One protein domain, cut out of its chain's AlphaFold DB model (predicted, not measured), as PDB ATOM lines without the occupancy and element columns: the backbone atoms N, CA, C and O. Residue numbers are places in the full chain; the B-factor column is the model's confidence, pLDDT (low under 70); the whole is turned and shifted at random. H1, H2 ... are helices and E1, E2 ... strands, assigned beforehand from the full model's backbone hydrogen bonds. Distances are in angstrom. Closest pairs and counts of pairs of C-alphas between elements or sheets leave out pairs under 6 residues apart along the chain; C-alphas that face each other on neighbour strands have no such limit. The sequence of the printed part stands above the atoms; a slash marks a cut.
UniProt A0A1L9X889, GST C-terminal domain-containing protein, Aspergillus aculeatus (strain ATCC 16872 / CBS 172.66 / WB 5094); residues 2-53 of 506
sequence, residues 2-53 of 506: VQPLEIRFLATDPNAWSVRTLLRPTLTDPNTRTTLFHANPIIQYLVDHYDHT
ATOM      1  N   VAL A   2     189.341 198.629 193.253       64.19
ATOM      2  CA  VAL A   2     188.749 197.385 193.770       64.19
ATOM      3  C   VAL A   2     187.888 196.810 192.650       64.19
ATOM      4  O   VAL A   2     187.034 197.517 192.116       64.19
ATOM      5  N   GLN A   3     188.172 195.581 192.234       67.25
ATOM      6  CA  GLN A   3     187.358 194.879 191.250       67.25
ATOM      7  C   GLN A   3     186.015 194.478 191.879       67.25
ATOM      8  O   GLN A   3     185.975 194.208 193.084       67.25
ATOM      9  N   PRO A   4     184.918 194.465 191.098       72.69
ATOM     10  CA  PRO A   4     183.606 194.099 191.614       72.69
ATOM     11  C   PRO A   4     183.612 192.659 192.137       72.69
ATOM     12  O   PRO A   4     184.192 191.765 191.525       72.69
ATOM     13  N   LEU A   5     182.955 192.459 193.278       75.31
ATOM     14  CA  LEU A   5     182.734 191.143 193.863       75.31
ATOM     15  C   LEU A   5     181.678 190.384 193.067       75.31
ATOM     16  O   LEU A   5     180.644 190.951 192.708       75.31
ATOM     17  N   GLU A   6     181.907 189.095 192.851       72.62
ATOM     18  CA  GLU A   6     180.971 188.244 192.136       72.62
ATOM     19  C   GLU A   6     180.268 187.291 193.109       72.62
ATOM     20  O   GLU A   6     180.913 186.476 193.760       72.62
ATOM     21  N   ILE A   7     178.939 187.394 193.223       67.50
ATOM     22  CA  ILE A   7     178.122 186.465 194.015       67.50
ATOM     23  C   ILE A   7     177.256 185.652 193.059       67.50
ATOM     24  O   ILE A   7     176.417 186.205 192.349       67.50
ATOM     25  N   ARG A   8     177.441 184.335 193.064       68.69
ATOM     26  CA  ARG A   8     176.674 183.370 192.271       68.69
ATOM     27  C   ARG A   8     175.962 182.389 193.193       68.69
ATOM     28  O   ARG A   8     176.386 182.172 194.322       68.69
ATOM     29  N   PHE A   9     174.894 181.767 192.711       57.75
ATOM     30  CA  PHE A   9     174.338 180.581 193.358       57.75
ATOM     31  C   PHE A   9     174.874 179.365 192.616       57.75
ATOM     32  O   PHE A   9     174.449 179.096 191.494       57.75
ATOM     33  N   LEU A  10     175.859 178.678 193.194       49.19
ATOM     34  CA  LEU A  10     176.420 177.496 192.550       49.19
ATOM     35  C   LEU A  10     175.504 176.292 192.777       49.19
ATOM     36  O   LEU A  10     175.007 176.058 193.878       49.19
ATOM     37  N   ALA A  11     175.290 175.541 191.697       41.34
ATOM     38  CA  ALA A  11     174.535 174.296 191.681       41.34
ATOM     39  C   ALA A  11     175.324 173.111 192.273       41.34
ATOM     40  O   ALA A  11     174.737 172.103 192.662       41.34
ATOM     41  N   THR A  12     176.649 173.236 192.340       41.28
ATOM     42  CA  THR A  12     177.571 172.149 192.667       41.28
ATOM     43  C   THR A  12     178.414 172.534 193.873       41.28
ATOM     44  O   THR A  12     179.289 173.396 193.790       41.28
ATOM     45  N   ASP A  13     178.136 171.897 195.004       43.38
ATOM     46  CA  ASP A  13     179.056 171.850 196.136       43.38
ATOM     47  C   ASP A  13     180.165 170.836 195.783       43.38
ATOM     48  O   ASP A  13     179.832 169.682 195.496       43.38
ATOM     49  N   PRO A  14     181.456 171.222 195.766       45.22
ATOM     50  CA  PRO A  14     182.555 170.297 195.479       45.22
ATOM     51  C   PRO A  14     182.678 169.152 196.503       45.22
ATOM     52  O   PRO A  14     183.366 168.176 196.227       45.22
ATOM     53  N   ASN A  15     181.980 169.232 197.643       46.53
ATOM     54  CA  ASN A  15     181.935 168.201 198.682       46.53
ATOM     55  C   ASN A  15     180.590 167.444 198.751       46.53
ATOM     56  O   ASN A  15     180.383 166.644 199.668       46.53
ATOM     57  N   ALA A  16     179.645 167.672 197.830       46.59
ATOM     58  CA  ALA A  16     178.362 166.968 197.853       46.59
ATOM     59  C   ALA A  16     178.451 165.589 197.181       46.59
ATOM     60  O   ALA A  16     178.531 165.477 195.964       46.59
ATOM     61  N   TRP A  17     178.306 164.525 197.977       40.31
ATOM     62  CA  TRP A  17     178.213 163.143 197.480       40.31
ATOM     63  C   TRP A  17     176.889 162.824 196.752       40.31
ATOM     64  O   TRP A  17     176.706 161.721 196.245       40.31
ATOM     65  N   SER A  18     175.938 163.766 196.691       34.75
ATOM     66  CA  SER A  18     174.650 163.559 196.022       34.75
ATOM     67  C   SER A  18     174.217 164.796 195.237       34.75
ATOM     68  O   SER A  18     174.297 165.920 195.732       34.75
ATOM     69  N   VAL A  19     173.723 164.564 194.016       38.19
ATOM     70  CA  VAL A  19     173.289 165.553 193.007       38.19
ATOM     71  C   VAL A  19     171.945 166.193 193.386       38.19
ATOM     72  O   VAL A  19     170.993 166.238 192.610       38.19
ATOM     73  N   ARG A  20     171.822 166.666 194.627       38.59
ATOM     74  CA  ARG A  20     170.725 167.537 195.036       38.59
ATOM     75  C   ARG A  20     171.269 168.953 195.051       38.59
ATOM     76  O   ARG A  20     171.946 169.343 195.993       38.59
ATOM     77  N   THR A  21     170.985 169.686 193.979       40.94
ATOM     78  CA  THR A  21     171.356 171.084 193.748       40.94
ATOM     79  C   THR A  21     170.917 171.968 194.918       40.94
ATOM     80  O   THR A  21     169.818 172.524 194.928       40.94
ATOM     81  N   LEU A  22     171.755 172.085 195.945       48.44
ATOM     82  CA  LEU A  22     171.599 173.089 196.983       48.44
ATOM     83  C   LEU A  22     172.161 174.379 196.395       48.44
ATOM     84  O   LEU A  22     173.369 174.581 196.430       48.44
ATOM     85  N   LEU A  23     171.290 175.227 195.836       57.22
ATOM     86  CA  LEU A  23     171.643 176.591 195.430       57.22
ATOM     87  C   LEU A  23     172.179 177.331 196.657       57.22
ATOM     88  O   LEU A  23     171.424 177.873 197.467       57.22
ATOM     89  N   ARG A  24     173.497 177.307 196.826       65.50
ATOM     90  CA  ARG A  24     174.191 177.981 197.916       65.50
ATOM     91  C   ARG A  24     174.791 179.266 197.371       65.50
ATOM     92  O   ARG A  24     175.361 179.239 196.280       65.50
ATOM     93  N   PRO A  25     174.671 180.387 198.101       80.00
ATOM     94  CA  PRO A  25     175.396 181.582 197.722       80.00
ATOM     95  C   PRO A  25     176.892 181.275 197.786       80.00
ATOM     96  O   PRO A  25     177.379 180.693 198.762       80.00
ATOM     97  N   THR A  26     177.591 181.682 196.741       81.94
ATOM     98  CA  THR A  26     179.033 181.589 196.584       81.94
ATOM     99  C   THR A  26     179.550 182.963 196.195       81.94
ATOM    100  O   THR A  26     179.062 183.561 195.241       81.94
ATOM    101  N   LEU A  27     180.528 183.466 196.940       85.62
ATOM    102  CA  LEU A  27     181.256 184.693 196.656       85.62
ATOM    103  C   LEU A  27     182.606 184.330 196.040       85.62
ATOM    104  O   LEU A  27     183.357 183.560 196.636       85.62
ATOM    105  N   THR A  28     182.939 184.947 194.917       86.00
ATOM    106  CA  THR A  28     184.288 184.982 194.360       86.00
ATOM    107  C   THR A  28     184.801 186.413 194.446       86.00
ATOM    108  O   THR A  28     184.245 187.335 193.844       86.00
ATOM    109  N   ASP A  29     185.861 186.604 195.227       86.38
ATOM    110  CA  ASP A  29     186.552 187.879 195.349       86.38
ATOM    111  C   ASP A  29     187.824 187.872 194.487       86.38
ATOM    112  O   ASP A  29     188.809 187.215 194.845       86.38
ATOM    113  N   PRO A  30     187.852 188.607 193.363       83.69
ATOM    114  CA  PRO A  30     189.033 188.667 192.510       83.69
ATOM    115  C   PRO A  30     190.189 189.465 193.135       83.69
ATOM    116  O   PRO A  30     191.338 189.298 192.721       83.69
ATOM    117  N   ASN A  31     189.924 190.306 194.143       86.12
ATOM    118  CA  ASN A  31     190.943 191.127 194.800       86.12
ATOM    119  C   ASN A  31     191.833 190.291 195.729       86.12
ATOM    120  O   ASN A  31     193.034 190.535 195.810       86.12
ATOM    121  N   THR A  32     191.259 189.289 196.398       84.88
ATOM    122  CA  THR A  32     191.982 188.368 197.296       84.88
ATOM    123  C   THR A  32     192.152 186.969 196.710       84.88
ATOM    124  O   THR A  32     192.851 186.146 197.294       84.88
ATOM    125  N   ARG A  33     191.528 186.693 195.555       84.62
ATOM    126  CA  ARG A  33     191.418 185.361 194.930       84.62
ATOM    127  C   ARG A  33     190.756 184.325 195.844       84.62
ATOM    128  O   ARG A  33     191.052 183.137 195.754       84.62
ATOM    129  N   THR A  34     189.850 184.772 196.712       82.00
ATOM    130  CA  THR A  34     189.137 183.904 197.655       82.00
ATOM    131  C   THR A  34     187.780 183.516 197.080       82.00
ATOM    132  O   THR A  34     187.034 184.373 196.607       82.00
ATOM    133  N   THR A  35     187.442 182.227 197.145       84.25
ATOM    134  CA  THR A  35     186.093 181.734 196.837       84.25
ATOM    135  C   THR A  35     185.484 181.123 198.089       84.25
ATOM    136  O   THR A  35     186.044 180.196 198.666       84.25
ATOM    137  N   LEU A  36     184.339 181.651 198.515       83.75
ATOM    138  CA  LEU A  36     183.613 181.209 199.703       83.75
ATOM    139  C   LEU A  36     182.222 180.753 199.312       83.75
ATOM    140  O   LEU A  36     181.550 181.416 198.531       83.75
ATOM    141  N   PHE A  37     181.759 179.663 199.907       83.62
ATOM    142  CA  PHE A  37     180.376 179.217 199.814       83.62
ATOM    143  C   PHE A  37     179.700 179.340 201.179       83.62
ATOM    144  O   PHE A  37     180.368 179.357 202.211       83.62
ATOM    145  N   HIS A  38     178.365 179.377 201.170       84.75
ATOM    146  CA  HIS A  38     177.495 179.550 202.336       84.75
ATOM    147  C   HIS A  38     177.372 181.008 202.817       84.75
ATOM    148  O   HIS A  38     178.326 181.777 202.829       84.75
ATOM    149  N   ALA A  39     176.168 181.391 203.255       85.94
ATOM    150  CA  ALA A  39     175.860 182.782 203.594       85.94
ATOM    151  C   ALA A  39     176.703 183.311 204.768       85.94
ATOM    152  O   ALA A  39     177.265 184.396 204.672       85.94
ATOM    153  N   ASN A  40     176.825 182.544 205.857       89.19
ATOM    154  CA  ASN A  40     177.534 183.007 207.055       89.19
ATOM    155  C   ASN A  40     179.029 183.301 206.828       89.19
ATOM    156  O   ASN A  40     179.439 184.411 207.173       89.19
ATOM    157  N   PRO A  41     179.833 182.393 206.227       89.50
ATOM    158  CA  PRO A  41     181.227 182.701 205.905       89.50
ATOM    159  C   PRO A  41     181.368 183.908 204.976       89.50
ATOM    160  O   PRO A  41     182.245 184.739 205.185       89.50
ATOM    161  N   ILE A  42     180.472 184.052 203.992       89.56
ATOM    162  CA  ILE A  42     180.453 185.212 203.091       89.56
ATOM    163  C   ILE A  42     180.207 186.504 203.877       89.56
ATOM    164  O   ILE A  42     180.937 187.474 203.703       89.56
ATOM    165  N   ILE A  43     179.210 186.529 204.767       90.25
ATOM    166  CA  ILE A  43     178.901 187.703 205.599       90.25
ATOM    167  C   ILE A  43     180.105 188.078 206.468       90.25
ATOM    168  O   ILE A  43     180.492 189.244 206.493       90.25
ATOM    169  N   GLN A  44     180.709 187.102 207.149       90.38
ATOM    170  CA  GLN A  44     181.883 187.336 207.994       90.38
ATOM    171  C   GLN A  44     183.069 187.857 207.180       90.38
ATOM    172  O   GLN A  44     183.687 188.838 207.576       90.38
ATOM    173  N   TYR A  45     183.335 187.268 206.014       90.56
ATOM    174  CA  TYR A  45     184.388 187.723 205.113       90.56
ATOM    175  C   TYR A  45     184.181 189.172 204.668       90.56
ATOM    176  O   TYR A  45     185.118 189.965 204.715       90.56
ATOM    177  N   LEU A  46     182.952 189.534 204.284       89.88
ATOM    178  CA  LEU A  46     182.620 190.897 203.872       89.88
ATOM    179  C   LEU A  46     182.790 191.897 205.016       89.88
ATOM    180  O   LEU A  46     183.295 192.994 204.793       89.88
ATOM    181  N   VAL A  47     182.397 191.528 206.236       89.31
ATOM    182  CA  VAL A  47     182.596 192.377 207.416       89.31
ATOM    183  C   VAL A  47     184.087 192.538 207.709       89.31
ATOM    184  O   VAL A  47     184.560 193.667 207.806       89.31
ATOM    185  N   ASP A  48     184.846 191.443 207.762       87.06
ATOM    186  CA  ASP A  48     186.271 191.476 208.104       87.06
ATOM    187  C   ASP A  48     187.115 192.225 207.041       87.06
ATOM    188  O   ASP A  48     188.081 192.900 207.397       87.06
ATOM    189  N   HIS A  49     186.753 192.162 205.750       86.81
ATOM    190  CA  HIS A  49     187.557 192.744 204.659       86.81
ATOM    191  C   HIS A  49     187.065 194.098 204.146       86.81
ATOM    192  O   HIS A  49     187.876 194.861 203.625       86.81
ATOM    193  N   TYR A  50     185.769 194.403 204.258       87.00
ATOM    194  CA  TYR A  50     185.167 195.576 203.613       87.00
ATOM    195  C   TYR A  50     184.426 196.515 204.579       87.00
ATOM    196  O   TYR A  50     184.185 197.668 204.217       87.00
ATOM    197  N   ASP A  51     184.106 196.100 205.812       87.12
ATOM    198  CA  ASP A  51     183.509 196.990 206.824       87.12
ATOM    199  C   ASP A  51     184.575 197.749 207.632       87.12
ATOM    200  O   ASP A  51     184.637 197.689 208.858       87.12
ATOM    201  N   HIS A  52     185.408 198.535 206.944       83.31
ATOM    202  CA  HIS A  52     186.465 199.327 207.591       83.31
ATOM    203  C   HIS A  52     185.933 200.342 208.617       83.31
ATOM    204  O   HIS A  52     186.668 200.802 209.488       83.31
ATOM    205  N   THR A  53     184.657 200.716 208.509       81.31
ATOM    206  CA  THR A  53     183.999 201.688 209.390       81.31
ATOM    207  C   THR A  53     183.308 201.062 210.600       81.31
ATOM    208  O   THR A  53     182.766 201.806 211.417       81.31
TER     209      THR A  53
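What this domain is: This is residues 2 to 53 of the 506 residues of the protein "GST C-terminal domain-containing protein" of Aspergillus aculeatus (strain ATCC 16872 / CBS 172.66 / WB 5094) (UniProt A0A1L9X889). A small, twisted sheet of three strands has one helix, H1, packed over one of its faces and running along the strands, while the other face is bare. A long loop, residues 11 to 23, reaches out past one end of the sheet and draws out the length of the whole. The printed part has 52 residues, with three named strands and one named helix in the order E1 E2 E3 H1; the sheet order is E1 - E2 - E3, antiparallel throughout, and the class is mixed, helices and strands. It is only just loose, close to compact, with a radius of gyration of the C-alphas of 12.3 A and spans of 41 by 19 by 14 A.

Where its parts are: E2, residues 24 to 29, is 16.0 A long. E1, residues 6 to 10, begins at C-alpha 6 (180.971, 188.244, 192.136) and is 11.7 A long. E3, residues 34 to 37, is 10.2 A long. H1, residues 39 to 50, is 15.8 A long and ends at C-alpha 50 (185.167, 195.576, 203.613).

How they stand to each other: E1, E2 and E3 form a meander, each strand the antiparallel neighbour of the one before. The hairpin E1 and E2 has N 26 and O 8 within hydrogen-bond range at 2.7 A. The hairpin E2 and E3 has N 27 and O 36 within range at 2.8 A. The sheet is twisted, its C-alphas up to 4.0 A off the best plane. With H1 on one face it makes two layers, a helix on a sheet. H1 lies over E2 and E3 at a height over the sheet of 10.1 A. It runs along the strands, at 10 degrees to E2 on the local plane. The closest C-alphas of E2 and H1 are those of Pro 25 and Ala 39, 6.0 A apart. In H1 every O i to N i+4 pair is within hydrogen-bond range.

The domain as a whole: The two C-alphas farthest apart, those of Ser 18 and Thr 53, are 41.5 A apart. The link E1 to E2 is long, with 13 residues; E2 to E3 and E3 to H1 are tight. The printed part has no cut. Its mean pLDDT is 71.5, with residues 2 to 3 and 7 to 24 under 70.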